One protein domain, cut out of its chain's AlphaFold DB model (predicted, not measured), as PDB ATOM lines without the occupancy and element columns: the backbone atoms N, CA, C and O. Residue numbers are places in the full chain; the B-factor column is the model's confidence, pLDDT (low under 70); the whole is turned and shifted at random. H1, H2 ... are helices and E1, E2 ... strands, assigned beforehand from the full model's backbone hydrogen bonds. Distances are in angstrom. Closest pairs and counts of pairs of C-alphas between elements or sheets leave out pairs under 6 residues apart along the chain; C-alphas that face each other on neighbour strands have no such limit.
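Overview. This is residues 25 to 132 of the 133 residues of the protein "AlbA_2 domain-containing protein" of Sphingomonas sp. (UniProt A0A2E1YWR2). A small parallel pair of strands, E1 and E2, sits in the middle of an elongated domain, with helix H2 over one side and the hairpin of E3 and E4 toward the other. H3 meets H2 with its last residues, 101 to 105, and residues 106 to 132, with no named element, run back along the long axis toward the hairpin. The printed part has 108 residues, with three named helices and four named strands in the order H1, E1, H2, E2, E3, E4, H3; the class is mixed, with under half of the residues in named elements. It is compact, with a radius of gyration of the C-alphas of 14.2 A, and spans 44 by 28 by 23 A.

Along the chain. E1 is residues 38 to 41, from C-alpha 38 at (197.702, 222.043, 236.720), and E2 is 69 to 72. H2, residues 49 to 65, is 24.5 A long. E3 is 74 to 77, E4 80 to 84 and H1 25 to 28. H3, residues 91 to 105, is 20.6 A long and ends at C-alpha 105 (184.609, 215.092, 251.566).

Arrangement. E1 and E2 are parallel at 17 degrees, with N 39 and O 69 2.9 A apart, within hydrogen-bond range. E1, H2 and E2 form a strand-helix-strand unit, two parallel neighbour strands with a helix between, and its crossover is right-handed. H2 and E2 are near each other. H2 touches H3 about perpendicular, at 74 degrees, with residues 52 to 59 alone; the closest C-alphas, of Leu 56 and Ile 102, are 6.3 A apart. The closest C-alphas of E1 and E3, of Lys 41 and Val 74, are 5.9 A apart. E3 and E4 are an antiparallel hairpin, with N 75 and O 83 2.8 A apart, within hydrogen-bond range. The closest C-alphas of H1 and E4, of Ile 27 and Phe 81, are 7.0 A apart. In H2 and H3 every O i to N i+4 pair is within hydrogen-bond range; H1 is too short for one.

Size, cuts and confidence. The C-alphas farthest apart, of Pro 108 and Ser 130, are 44.1 A apart. The printed part has no cut, and no link between named elements is long. Mean pLDDT of the printed part is 76.8, with residues 30 to 31, 86, 88 to 89 and 120 to 132 under 70.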
ATOM      1  N   SER A  25     210.123 213.143 234.338       70.94
ATOM      2  CA  SER A  25     210.933 213.885 233.373       70.94
ATOM      3  C   SER A  25     210.219 215.137 232.869       70.94
ATOM      4  O   SER A  25     210.805 216.208 232.925       70.94
ATOM      5  N   GLU A  26     208.938 215.052 232.495       71.94
ATOM      6  CA  GLU A  26     208.158 216.226 232.065       71.94
ATOM      7  C   GLU A  26     208.035 217.284 233.169       71.94
ATOM      8  O   GLU A  26     208.081 218.482 232.901       71.94
ATOM      9  N   ILE A  27     207.918 216.856 234.429       75.44
ATOM     10  CA  ILE A  27     207.916 217.784 235.565       75.44
ATOM     11  C   ILE A  27     209.302 218.418 235.745       75.44
ATOM     12  O   ILE A  27     209.415 219.632 235.917       75.44
ATOM     13  N   ALA A  28     210.354 217.601 235.679       71.88
ATOM     14  CA  ALA A  28     211.741 218.013 235.868       71.88
ATOM     15  C   ALA A  28     212.275 218.909 234.743       71.88
ATOM     16  O   ALA A  28     213.160 219.721 234.985       71.88
ATOM     17  N   GLU A  29     211.743 218.799 233.529       73.31
ATOM     18  CA  GLU A  29     212.107 219.664 232.405       73.31
ATOM     19  C   GLU A  29     211.666 221.122 232.619       73.31
ATOM     20  O   GLU A  29     212.088 222.013 231.882       73.31
ATOM     21  N   GLY A  30     210.829 221.396 233.633       65.00
ATOM     22  CA  GLY A  30     210.345 222.743 233.944       65.00
ATOM     23  C   GLY A  30     209.447 223.333 232.852       65.00
ATOM     24  O   GLY A  30     209.133 224.523 232.878       65.00
ATOM     25  N   SER A  31     209.029 222.503 231.895       66.62
ATOM     26  CA  SER A  31     208.094 222.823 230.816       66.62
ATOM     27  C   SER A  31     206.654 222.956 231.322       66.62
ATOM     28  O   SER A  31     205.801 223.519 230.634       66.62
ATOM     29  N   LEU A  32     206.392 222.502 232.551       74.50
ATOM     30  CA  LEU A  32     205.116 222.657 233.229       74.50
ATOM     31  C   LEU A  32     205.034 223.981 233.986       74.50
ATOM     32  O   LEU A  32     205.844 224.280 234.869       74.50
ATOM     33  N   GLN A  33     203.990 224.737 233.672       79.38
ATOM     34  CA  GLN A  33     203.607 225.939 234.390       79.38
ATOM     35  C   GLN A  33     202.261 225.705 235.078       79.38
ATOM     36  O   GLN A  33     201.347 225.128 234.485       79.38
ATOM     37  N   GLU A  34     202.157 226.156 236.324       82.12
ATOM     38  CA  GLU A  34     200.903 226.228 237.062       82.12
ATOM     39  C   GLU A  34     199.869 227.018 236.249       82.12
ATOM     40  O   GLU A  34     200.179 228.012 235.579       82.12
ATOM     41  N   GLY A  35     198.622 226.564 236.278       80.94
ATOM     42  CA  GLY A  35     197.572 227.154 235.474       80.94
ATOM     43  C   GLY A  35     196.202 226.578 235.783       80.94
ATOM     44  O   GLY A  35     195.911 226.111 236.877       80.94
ATOM     45  N   GLN A  36     195.312 226.629 234.796       74.81
ATOM     46  CA  GLN A  36     193.923 226.210 235.003       74.81
ATOM     47  C   GLN A  36     193.743 224.687 235.062       74.81
ATOM     48  O   GLN A  36     192.739 224.222 235.598       74.81
ATOM     49  N   GLU A  37     194.689 223.931 234.502       79.81
ATOM     50  CA  GLU A  37     194.642 222.466 234.391       79.81
ATOM     51  C   GLU A  37     195.707 221.776 235.268       79.81
ATOM     52  O   GLU A  37     195.714 220.548 235.375       79.81
ATOM     53  N   LEU A  38     196.597 222.544 235.908       83.25
ATOM     54  CA  LEU A  38     197.702 222.043 236.720       83.25
ATOM     55  C   LEU A  38     197.943 222.947 237.929       83.25
ATOM     56  O   LEU A  38     198.152 224.144 237.762       83.25
ATOM     57  N   ASP A  39     197.972 222.347 239.113       84.69
ATOM     58  CA  ASP A  39     198.285 223.005 240.383       84.69
ATOM     59  C   ASP A  39     199.448 222.289 241.083       84.69
ATOM     60  O   ASP A  39     199.500 221.052 241.125       84.69
ATOM     61  N   PHE A  40     200.384 223.064 241.629       85.38
ATOM     62  CA  PHE A  40     201.531 222.552 242.367       85.38
ATOM     63  C   PHE A  40     201.351 222.809 243.859       85.38
ATOM     64  O   PHE A  40     201.200 223.934 244.321       85.38
ATOM     65  N   LYS A  41     201.449 221.745 244.658       85.06
ATOM     66  CA  LYS A  41     201.412 221.849 246.118       85.06
ATOM     67  C   LYS A  41     202.683 221.289 246.734       85.06
ATOM     68  O   LYS A  41     203.077 220.147 246.497       85.06
ATOM     69  N   ARG A  42     203.285 222.069 247.632       83.62
ATOM     70  CA  ARG A  42     204.494 221.668 248.376       83.62
ATOM     71  C   ARG A  42     204.250 220.468 249.276       83.62
ATOM     72  O   ARG A  42     205.033 219.525 249.296       83.62
ATOM     73  N   GLU A  43     203.169 220.524 250.038       81.38
ATOM     74  CA  GLU A  43     202.724 219.459 250.925       81.38
ATOM     75  C   GLU A  43     201.228 219.617 251.190       81.38
ATOM     76  O   GLU A  43     200.690 220.724 251.152       81.38
ATOM     77  N   VAL A  44     200.562 218.506 251.490       80.94
ATOM     78  CA  VAL A  44     199.175 218.501 251.957       80.94
ATOM     79  C   VAL A  44     199.161 217.835 253.323       80.94
ATOM     80  O   VAL A  44     199.417 216.638 253.450       80.94
ATOM     81  N   ASN A  45     198.886 218.624 254.360       82.12
ATOM     82  CA  ASN A  45     198.818 218.117 255.723       82.12
ATOM     83  C   ASN A  45     197.397 217.629 256.031       82.12
ATOM     84  O   ASN A  45     196.519 218.419 256.371       82.12
ATOM     85  N   LEU A  46     197.186 216.317 255.938       81.19
ATOM     86  CA  LEU A  46     195.896 215.689 256.224       81.19
ATOM     87  C   LEU A  46     195.567 215.591 257.720       81.19
ATOM     88  O   LEU A  46     194.486 215.127 258.055       81.19
ATOM     89  N   ASP A  47     196.432 216.018 258.632       83.50
ATOM     90  CA  ASP A  47     196.098 216.068 260.061       83.50
ATOM     91  C   ASP A  47     195.444 217.406 260.438       83.50
ATOM     92  O   ASP A  47     194.764 217.512 261.458       83.50
ATOM     93  N   LYS A  48     195.587 218.432 259.586       85.44
ATOM     94  CA  LYS A  48     194.976 219.748 259.792       85.44
ATOM     95  C   LYS A  48     193.624 219.843 259.071       85.44
ATOM     96  O   LYS A  48     193.594 219.751 257.843       85.44
ATOM     97  N   PRO A  49     192.509 220.098 259.782       85.50
ATOM     98  CA  PRO A  49     191.186 220.177 259.160       85.50
ATOM     99  C   PRO A  49     191.101 221.294 258.112       85.50
ATOM    100  O   PRO A  49     190.562 221.079 257.032       85.50
ATOM    101  N   GLU A  50     191.718 222.447 258.370       87.44
ATOM    102  CA  GLU A  50     191.773 223.571 257.425       87.44
ATOM    103  C   GLU A  50     192.457 223.199 256.102       87.44
ATOM    104  O   GLU A  50     192.022 223.615 255.031       87.44
ATOM    105  N   ALA A  51     193.520 222.392 256.160       85.19
ATOM    106  CA  ALA A  51     194.238 221.948 254.972       85.19
ATOM    107  C   ALA A  51     193.436 220.911 254.172       85.19
ATOM    108  O   ALA A  51     193.491 220.928 252.944       85.19
ATOM    109  N   LYS A  52     192.649 220.056 254.846       87.44
ATOM    110  CA  LYS A  52     191.696 219.161 254.172       87.44
ATOM    111  C   LYS A  52     190.647 219.951 253.404       87.44
ATOM    112  O   LYS A  52     190.445 219.677 252.230       87.44
ATOM    113  N   VAL A  53     190.008 220.930 254.050       88.56
ATOM    114  CA  VAL A  53     188.959 221.745 253.414       88.56
ATOM    115  C   VAL A  53     189.510 222.459 252.181       88.56
ATOM    116  O   VAL A  53     188.916 222.350 251.119       88.56
ATOM    117  N   ARG A  54     190.699 223.070 252.277       88.12
ATOM    118  CA  ARG A  54     191.355 223.710 251.123       88.12
ATOM    119  C   ARG A  54     191.602 222.742 249.965       88.12
ATOM    120  O   ARG A  54     191.321 223.085 248.826       88.12
ATOM    121  N   LEU A  55     192.092 221.532 250.250       86.75
ATOM    122  CA  LEU A  55     192.271 220.509 249.216       86.75
ATOM    123  C   LEU A  55     190.937 220.154 248.546       86.75
ATOM    124  O   LEU A  55     190.884 220.027 247.327       86.75
ATOM    125  N   LEU A  56     189.876 219.973 249.335       88.56
ATOM    126  CA  LEU A  56     188.550 219.647 248.812       88.56
ATOM    127  C   LEU A  56     187.999 220.780 247.946       88.56
ATOM    128  O   LEU A  56     187.511 220.503 246.855       88.56
ATOM    129  N   ASP A  57     188.134 222.031 248.384       89.19
ATOM    130  CA  ASP A  57     187.727 223.207 247.610       89.19
ATOM    131  C   ASP A  57     188.453 223.269 246.260       89.19
ATOM    132  O   ASP A  57     187.812 223.466 245.224       89.19
ATOM    133  N   ASP A  58     189.766 223.018 246.245       87.19
ATOM    134  CA  ASP A  58     190.565 222.976 245.015       87.19
ATOM    135  C   ASP A  58     190.095 221.844 244.082       87.19
ATOM    136  O   ASP A  58     189.851 222.061 242.893       87.19
ATOM    137  N   VAL A  59     189.890 220.636 244.618       86.12
ATOM    138  CA  VAL A  59     189.389 219.484 243.845       86.12
ATOM    139  C   VAL A  59     187.995 219.763 243.276       86.12
ATOM    140  O   VAL A  59     187.745 219.489 242.101       86.12
ATOM    141  N   VAL A  60     187.087 220.350 244.059       86.12
ATOM    142  CA  VAL A  60     185.744 220.740 243.601       86.12
ATOM    143  C   VAL A  60     185.829 221.804 242.506       86.12
ATOM    144  O   VAL A  60     185.118 221.712 241.498       86.12
ATOM    145  N   ALA A  61     186.714 222.793 242.653       86.00
ATOM    146  CA  ALA A  61     186.942 223.810 241.633       86.00
ATOM    147  C   ALA A  61     187.381 223.182 240.300       86.00
ATOM    148  O   ALA A  61     186.867 223.564 239.240       86.00
ATOM    149  N   PHE A  62     188.251 222.171 240.346       83.81
ATOM    150  CA  PHE A  62     188.651 221.415 239.162       83.81
ATOM    151  C   PHE A  62     187.507 220.598 238.570       83.81
ATOM    152  O   PHE A  62     187.215 220.751 237.386       83.81
ATOM    153  N   LEU A  63     186.782 219.818 239.377       82.06
ATOM    154  CA  LEU A  63     185.635 219.027 238.908       82.06
ATOM    155  C   LEU A  63     184.600 219.889 238.161       82.06
ATOM    156  O   LEU A  63     184.079 219.495 237.106       82.06
ATOM    157  N   ASN A  64     184.351 221.102 238.663       82.38
ATOM    158  CA  ASN A  64     183.458 222.070 238.030       82.38
ATOM    159  C   ASN A  64     184.007 222.575 236.687       82.38
ATOM    160  O   ASN A  64     183.284 222.589 235.683       82.38
ATOM    161  N   ARG A  65     185.294 222.928 236.624       81.06
ATOM    162  CA  ARG A  65     185.926 223.480 235.415       81.06
ATOM    163  C   ARG A  65     186.167 222.443 234.322       81.06
ATOM    164  O   ARG A  65     185.739 222.655 233.189       81.06
ATOM    165  N   GLY A  66     186.808 221.319 234.632       78.12
ATOM    166  CA  GLY A  66     187.354 220.427 233.611       78.12
ATOM    167  C   GLY A  66     188.391 219.431 234.139       78.12
ATOM    168  O   GLY A  66     188.613 219.347 235.341       78.12
ATOM    169  N   PRO A  67     189.011 218.646 233.245       75.56
ATOM    170  CA  PRO A  67     190.130 217.782 233.608       75.56
ATOM    171  C   PRO A  67     191.291 218.629 234.138       75.56
ATOM    172  O   PRO A  67     191.697 219.592 233.492       75.56
ATOM    173  N   ALA A  68     191.818 218.269 235.302       81.50
ATOM    174  CA  ALA A  68     192.949 218.955 235.907       81.50
ATOM    175  C   ALA A  68     193.759 218.010 236.795       81.50
ATOM    176  O   ALA A  68     193.335 216.887 237.084       81.50
ATOM    177  N   ARG A  69     194.937 218.471 237.213       84.81
ATOM    178  CA  ARG A  69     195.894 217.714 238.020       84.81
ATOM    179  C   ARG A  69     196.418 218.554 239.165       84.81
ATOM    180  O   ARG A  69     196.729 219.724 238.983       84.81
ATOM    181  N   ILE A  70     196.587 217.912 240.314       86.00
ATOM    182  CA  ILE A  70     197.291 218.482 241.459       86.00
ATOM    183  C   ILE A  70     198.530 217.627 241.689       86.00
ATOM    184  O   ILE A  70     198.415 216.424 241.930       86.00
ATOM    185  N   ILE A  71     199.710 218.236 241.609       85.62
ATOM    186  CA  ILE A  71     200.978 217.566 241.890       85.62
ATOM    187  C   ILE A  71     201.432 217.980 243.286       85.62
ATOM    188  O   ILE A  71     201.770 219.135 243.532       85.62
ATOM    189  N   VAL A  72     201.427 217.018 244.208       85.69
ATOM    190  CA  VAL A  72     201.847 217.218 245.600       85.69
ATOM    191  C   VAL A  72     203.293 216.758 245.782       85.69
ATOM    192  O   VAL A  72     203.679 215.711 245.270       85.69
ATOM    193  N   GLY A  73     204.081 217.506 246.555       82.69
ATOM    194  CA  GLY A  73     205.498 217.213 246.790       82.69
ATOM    195  C   GLY A  73     206.426 217.940 245.821       82.69
ATOM    196  O   GLY A  73     207.523 217.463 245.529       82.69
ATOM    197  N   VAL A  74     205.992 219.089 245.306       82.56
ATOM    198  CA  VAL A  74     206.772 219.942 244.407       82.56
ATOM    199  C   VAL A  74     206.885 221.337 245.002       82.56
ATOM    200  O   VAL A  74     205.907 221.916 245.468       82.56
ATOM    201  N   GLU A  75     208.097 221.876 244.996       83.50
ATOM    202  CA  GLU A  75     208.348 223.283 245.250       83.50
ATOM    203  C   GLU A  75     208.266 224.053 243.939       83.50
ATOM    204  O   GLU A  75     208.871 223.670 242.937       83.50
ATOM    205  N   GLU A  76     207.501 225.136 243.964       84.19
ATOM    206  CA  GLU A  76     207.338 226.044 242.842       84.19
ATOM    207  C   GLU A  76     207.782 227.463 243.194       84.19
ATOM    208  O   GLU A  76     207.716 227.906 244.353       84.19
ATOM    209  N   LYS A  77     208.191 228.187 242.148       82.19
ATOM    210  CA  LYS A  77     208.593 229.588 242.210       82.19
ATOM    211  C   LYS A  77     208.026 230.351 241.023       82.19
ATOM    212  O   LYS A  77     208.435 230.149 239.883       82.19
ATOM    213  N   GLY A  78     207.080 231.247 241.300       80.81
ATOM    214  CA  GLY A  78     206.389 232.018 240.262       80.81
ATOM    215  C   GLY A  78     205.535 231.148 239.331       80.81
ATOM    216  O   GLY A  78     205.506 231.413 238.130       80.81
ATOM    217  N   GLY A  79     204.906 230.095 239.868       79.12
ATOM    218  CA  GLY A  79     204.076 229.152 239.113       79.12
ATOM    219  C   GLY A  79     204.867 228.207 238.206       79.12
ATOM    220  O   GLY A  79     204.313 227.634 237.275       79.12
ATOM    221  N   ARG A  80     206.184 228.072 238.398       81.06
ATOM    222  CA  ARG A  80     207.021 227.095 237.685       81.06
ATOM    223  C   ARG A  80     207.636 226.115 238.664       81.06
ATOM    224  O   ARG A  80     208.017 226.511 239.768       81.06
ATOM    225  N   PHE A  81     207.785 224.872 238.216       82.50
ATOM    226  CA  PHE A  81     208.533 223.845 238.930       82.50
ATOM    227  C   PHE A  81     209.941 224.348 239.301       82.50
ATOM    228  O   PHE A  81     210.676 224.835 238.442       82.50
ATOM    229  N   GLU A  82     210.318 224.231 240.576       83.19
ATOM    230  CA  GLU A  82     211.657 224.573 241.075       83.19
ATOM    231  C   GLU A  82     212.403 223.322 241.553       83.19
ATOM    232  O   GLU A  82     213.544 223.088 241.149       83.19
ATOM    233  N   SER A  83     211.783 222.509 242.416       78.50
ATOM    234  CA  SER A  83     212.403 221.270 242.896       78.50
ATOM    235  C   SER A  83     211.395 220.249 243.426       78.50
ATOM    236  O   SER A  83     210.296 220.595 243.857       78.50
ATOM    237  N   PHE A  84     211.779 218.970 243.442       80.06
ATOM    238  CA  PHE A  84     210.993 217.941 244.122       80.06
ATOM    239  C   PHE A  84     211.227 217.985 245.633       80.06
ATOM    240  O   PHE A  84     212.365 218.028 246.116       80.06
ATOM    241  N   ARG A  85     210.135 217.866 246.387       79.56
ATOM    242  CA  ARG A  85     210.122 217.688 247.835       79.56
ATOM    243  C   ARG A  85     209.461 216.344 248.156       79.56
ATOM    244  O   ARG A  85     208.248 216.299 248.359       79.56
ATOM    245  N   PRO A  86     210.247 215.252 248.207       69.38
ATOM    246  CA  PRO A  86     209.715 213.928 248.481       69.38
ATOM    247  C   PRO A  86     208.940 213.928 249.794       69.38
ATOM    248  O   PRO A  86     209.424 214.420 250.819       69.38
ATOM    249  N   ILE A  87     207.739 213.364 249.761       70.06
ATOM    250  CA  ILE A  87     206.954 213.152 250.968       70.06
ATOM    251  C   ILE A  87     207.676 212.067 251.777       70.06
ATOM    252  O   ILE A  87     207.967 210.994 251.262       70.06
ATOM    253  N   SER A  88     208.026 212.360 253.031       64.31
ATOM    254  CA  SER A  88     208.810 211.435 253.868       64.31
ATOM    255  C   SER A  88     208.003 210.236 254.381       64.31
ATOM    256  O   SER A  88     208.573 209.322 254.971       64.31
ATOM    257  N   SER A  89     206.682 210.249 254.198       69.88
ATOM    258  CA  SER A  89     205.792 209.136 254.512       69.88
ATOM    259  C   SER A  89     205.629 208.185 253.326       69.88
ATOM    260  O   SER A  89     205.902 208.524 252.179       69.88
ATOM    261  N   ASP A  90     205.164 206.979 253.636       78.69
ATOM    262  CA  ASP A  90     204.796 205.946 252.672       78.69
ATOM    263  C   ASP A  90     203.836 206.520 251.597       78.69
ATOM    264  O   ASP A  90     202.737 206.980 251.947       78.69
ATOM    265  N   PRO A  91     204.255 206.551 250.314       76.44
ATOM    266  CA  PRO A  91     203.516 207.224 249.252       76.44
ATOM    267  C   PRO A  91     202.186 206.530 248.948       76.44
ATOM    268  O   PRO A  91     201.204 207.218 248.664       76.44
ATOM    269  N   ASP A  92     202.112 205.205 249.091       79.75
ATOM    270  CA  ASP A  92     200.881 204.440 248.888       79.75
ATOM    271  C   ASP A  92     199.873 204.740 250.001       79.75
ATOM    272  O   ASP A  92     198.698 205.012 249.741       79.75
ATOM    273  N   LYS A  93     200.333 204.788 251.260       84.06
ATOM    274  CA  LYS A  93     199.468 205.179 252.388       84.06
ATOM    275  C   LYS A  93     198.973 206.612 252.258       84.06
ATOM    276  O   LYS A  93     197.826 206.892 252.608       84.06
ATOM    277  N   MET A  94     199.819 207.526 251.788       83.19
ATOM    278  CA  MET A  94     199.418 208.909 251.531       83.19
ATOM    279  C   MET A  94     198.397 209.002 250.402       83.19
ATOM    280  O   MET A  94     197.398 209.704 250.562       83.19
ATOM    281  N   ALA A  95     198.610 208.276 249.301       84.56
ATOM    282  CA  ALA A  95     197.682 208.235 248.178       84.56
ATOM    283  C   ALA A  95     196.306 207.714 248.611       84.56
ATOM    284  O   ALA A  95     195.295 208.366 248.347       84.56
ATOM    285  N   LEU A  96     196.277 206.613 249.368       85.69
ATOM    286  CA  LEU A  96     195.044 206.053 249.918       85.69
ATOM    287  C   LEU A  96     194.323 207.057 250.827       85.69
ATOM    288  O   LEU A  96     193.129 207.287 250.670       85.69
ATOM    289  N   ARG A  97     195.048 207.707 251.747       87.56
ATOM    290  CA  ARG A  97     194.468 208.717 252.648       87.56
ATOM    291  C   ARG A  97     193.887 209.910 251.892       87.56
ATOM    292  O   ARG A  97     192.803 210.368 252.242       87.56
ATOM    293  N   LEU A  98     194.595 210.416 250.883       86.19
ATOM    294  CA  LEU A  98     194.106 211.498 250.024       86.19
ATOM    295  C   LEU A  98     192.834 211.074 249.290       86.19
ATOM    296  O   LEU A  98     191.857 211.818 249.291       86.19
ATOM    297  N   GLN A  99     192.832 209.871 248.716       87.00
ATOM    298  CA  GLN A  99     191.678 209.339 248.002       87.00
ATOM    299  C   GLN A  99     190.453 209.221 248.915       87.00
ATOM    300  O   GLN A  99     189.387 209.706 248.545       87.00
ATOM    301  N   THR A 100     190.612 208.668 250.121       88.31
ATOM    302  CA  THR A 100     189.531 208.582 251.114       88.31
ATOM    303  C   THR A 100     189.008 209.963 251.499       88.31
ATOM    304  O   THR A 100     187.806 210.189 251.456       88.31
ATOM    305  N   VAL A 101     189.890 210.923 251.808       88.88
ATOM    306  CA  VAL A 101     189.470 212.289 252.174       88.88
ATOM    307  C   VAL A 101     188.664 212.946 251.055       88.88
ATOM    308  O   VAL A 101     187.668 213.605 251.340       88.88
ATOM    309  N   ILE A 102     189.065 212.762 249.795       86.69
ATOM    310  CA  ILE A 102     188.353 213.327 248.645       86.69
ATOM    311  C   ILE A 102     186.995 212.645 248.436       86.69
ATOM    312  O   ILE A 102     186.003 213.331 248.190       86.69
ATOM    313  N   GLN A 103     186.937 211.317 248.541       87.00
ATOM    314  CA  GLN A 103     185.695 210.556 248.376       87.00
ATOM    315  C   GLN A 103     184.681 210.851 249.488       87.00
ATOM    316  O   GLN A 103     183.502 211.020 249.191       87.00
ATOM    317  N   ASP A 104     185.141 210.973 250.734       89.00
ATOM    318  CA  ASP A 104     184.287 211.272 251.889       89.00
ATOM    319  C   ASP A 104     183.895 212.757 251.955       89.00
ATOM    320  O   ASP A 104     182.840 213.111 252.482       89.00
ATOM    321  N   GLY A 105     184.759 213.643 251.451       85.88
ATOM    322  CA  GLY A 105     184.609 215.092 251.566       85.88
ATOM    323  C   GLY A 105     183.779 215.755 250.465       85.88
ATOM    324  O   GLY A 105     183.406 216.916 250.622       85.88
ATOM    325  N   ILE A 106     183.487 215.059 249.360       84.50
ATOM    326  CA  ILE A 106     182.775 215.620 248.200       84.50
ATOM    327  C   ILE A 106     181.494 214.833 247.935       84.50
ATOM    328  O   ILE A 106     181.506 213.615 247.789       84.50
ATOM    329  N   THR A 107     180.374 215.549 247.818       81.69
ATOM    330  CA  THR A 107     179.073 214.976 247.448       81.69
ATOM    331  C   THR A 107     178.495 215.715 246.232       81.69
ATOM    332  O   THR A 107     178.399 216.943 246.278       81.69
ATOM    333  N   PRO A 108     178.065 215.009 245.163       82.31
ATOM    334  CA  PRO A 108     178.129 213.555 244.969       82.31
ATOM    335  C   PRO A 108     179.570 213.044 244.826       82.31
ATOM    336  O   PRO A 108     180.448 213.784 244.385       82.31
ATOM    337  N   VAL A 109     179.798 211.778 245.198       79.06
ATOM    338  CA  VAL A 109     181.137 211.168 245.184       79.06
ATOM    339  C   VAL A 109     181.728 211.246 243.771       79.06
ATOM    340  O   VAL A 109     181.086 210.790 242.816       79.06
ATOM    341  N   PRO A 110     182.933 211.810 243.600       75.88
ATOM    342  CA  PRO A 110     183.534 211.948 242.285       75.88
ATOM    343  C   PRO A 110     184.000 210.586 241.749       75.88
ATOM    344  O   PRO A 110     184.816 209.909 242.368       75.88
ATOM    345  N   LEU A 111     183.498 210.196 240.573       72.12
ATOM    346  CA  LEU A 111     183.826 208.912 239.929       72.12
ATOM    347  C   LEU A 111     185.193 208.915 239.226       72.12
ATOM    348  O   LEU A 111     185.829 207.871 239.119       72.12
ATOM    349  N   ASP A 112     185.652 210.082 238.770       74.00
ATOM    350  CA  ASP A 112     186.827 210.223 237.898       74.00
ATOM    351  C   ASP A 112     188.061 210.804 238.625       74.00
ATOM    352  O   ASP A 112     188.944 211.383 237.992       74.00
ATOM    353  N   VAL A 113     188.144 210.677 239.956       74.75
ATOM    354  CA  VAL A 113     189.321 211.116 240.727       74.75
ATOM    355  C   VAL A 113     190.248 209.938 241.005       74.75
ATOM    356  O   VAL A 113     189.850 208.943 241.612       74.75
ATOM    357  N   GLN A 114     191.511 210.082 240.606       81.62
ATOM    358  CA  GLN A 114     192.570 209.121 240.891       81.62
ATOM    359  C   GLN A 114     193.720 209.807 241.616       81.62
ATOM    360  O   GLN A 114     194.160 210.886 241.222       81.62
ATOM    361  N   VAL A 115     194.219 209.153 242.661       81.81
ATOM    362  CA  VAL A 115     195.432 209.561 243.367       81.81
ATOM    363  C   VAL A 115     196.472 208.482 243.122       81.81
ATOM    364  O   VAL A 115     196.293 207.344 243.549       81.81
ATOM    365  N   VAL A 116     197.534 208.828 242.397       82.31
ATOM    366  CA  VAL A 116     198.587 207.885 242.010       82.31
ATOM    367  C   VAL A 116     199.918 208.371 242.582       82.31
ATOM    368  O   VAL A 116     200.279 209.530 242.362       82.31
ATOM    369  N   PRO A 117     200.660 207.524 243.312       78.81
ATOM    370  CA  PRO A 117     201.988 207.875 243.786       78.81
ATOM    371  C   PRO A 117     202.974 207.939 242.615       78.81
ATOM    372  O   PRO A 117     203.113 206.996 241.834       78.81
ATOM    373  N   ILE A 118     203.698 209.053 242.514       76.00
ATOM    374  CA  ILE A 118     204.757 209.232 241.522       76.00
ATOM    375  C   ILE A 118     206.086 208.829 242.165       76.00
ATOM    376  O   ILE A 118     206.563 209.475 243.098       76.00
ATOM    377  N   HIS A 119     206.684 207.751 241.661       71.38
ATOM    378  CA  HIS A 119     207.978 207.272 242.131       71.38
ATOM    379  C   HIS A 119     209.108 208.028 241.433       71.38
ATOM    380  O   HIS A 119     209.309 207.904 240.226       71.38
ATOM    381  N   LEU A 120     209.886 208.775 242.213       66.81
ATOM    382  CA  LEU A 120     211.133 209.377 241.755       66.81
ATOM    383  C   LEU A 120     212.201 208.275 241.700       66.81
ATOM    384  O   LEU A 120     212.920 208.042 242.675       66.81
ATOM    385  N   ALA A 121     212.270 207.537 240.590       48.94
ATOM    386  CA  ALA A 121     213.312 206.537 240.387       48.94
ATOM    387  C   ALA A 121     214.686 207.230 240.435       48.94
ATOM    388  O   ALA A 121     215.060 207.952 239.518       48.94
ATOM    389  N   GLY A 122     215.416 207.039 241.537       46.22
ATOM    390  CA  GLY A 122     216.789 207.522 241.693       46.22
ATOM    391  C   GLY A 122     217.006 208.761 242.564       46.22
ATOM    392  O   GLY A 122     218.150 209.201 242.635       46.22
ATOM    393  N   CYS A 123     216.010 209.313 243.278       39.31
ATOM    394  CA  CYS A 123     216.318 210.442 244.164       39.31
ATOM    395  C   CYS A 123     215.696 210.456 245.567       39.31
ATOM    396  O   CYS A 123     214.649 211.032 245.849       39.31
ATOM    397  N   GLY A 124     216.458 209.898 246.509       36.81
ATOM    398  CA  GLY A 124     216.272 210.055 247.955       36.81
ATOM    399  C   GLY A 124     216.861 211.350 248.535       36.81
ATOM    400  O   GLY A 124     217.180 211.396 249.719       36.81
ATOM    401  N   LYS A 125     217.065 212.398 247.731       39.69
ATOM    402  CA  LYS A 125     217.535 213.718 248.185       39.69
ATOM    403  C   LYS A 125     216.802 214.796 247.397       39.69
ATOM    404  O   LYS A 125     216.371 214.522 246.287       39.69
ATOM    405  N   ARG A 126     216.672 216.004 247.959       42.00
ATOM    406  CA  ARG A 126     216.336 217.224 247.202       42.00
ATOM    407  C   ARG A 126     217.167 217.198 245.916       42.00
ATOM    408  O   ARG A 126     218.390 217.297 246.010       42.00
ATOM    409  N   VAL A 127     216.537 216.988 244.764       49.31
ATOM    410  CA  VAL A 127     217.237 217.077 243.481       49.31
ATOM    411  C   VAL A 127     216.977 218.472 242.968       49.31
ATOM    412  O   VAL A 127     215.859 218.753 242.531       49.31
ATOM    413  N   PRO A 128     217.954 219.383 243.094       44.62
ATOM    414  CA  PRO A 128     217.888 220.605 242.324       44.62
ATOM    415  C   PRO A 128     217.929 220.226 240.841       44.62
ATOM    416  O   PRO A 128     218.608 219.267 240.472       44.62
ATOM    417  N   LEU A 129     217.240 220.992 239.995       46.06
ATOM    418  CA  LEU A 129     217.225 220.816 238.535       46.06
ATOM    419  C   LEU A 129     218.632 220.575 237.942       46.06
ATOM    420  O   LEU A 129     218.798 219.833 236.983       46.06
ATOM    421  N   SER A 130     219.661 221.163 238.559       43.81
ATOM    422  CA  SER A 130     221.074 221.042 238.184       43.81
ATOM    423  C   SER A 130     221.705 219.657 238.379       43.81
ATOM    424  O   SER A 130     222.845 219.468 237.969       43.81
ATOM    425  N   ALA A 131     221.015 218.703 239.004       42.06
ATOM    426  CA  ALA A 131     221.512 217.345 239.239       42.06
ATOM    427  C   ALA A 131     220.868 216.280 238.323       42.06
ATOM    428  O   ALA A 131     221.106 215.091 238.523       42.06
ATOM    429  N   LEU A 132     220.056 216.699 237.344       42.53
ATOM    430  CA  LEU A 132     219.349 215.839 236.378       42.53
ATOM    431  C   LEU A 132     219.904 215.925 234.939       42.53
ATOM    432  O   LEU A 132     219.294 215.362 234.032       42.53
TER     433      LEU A 132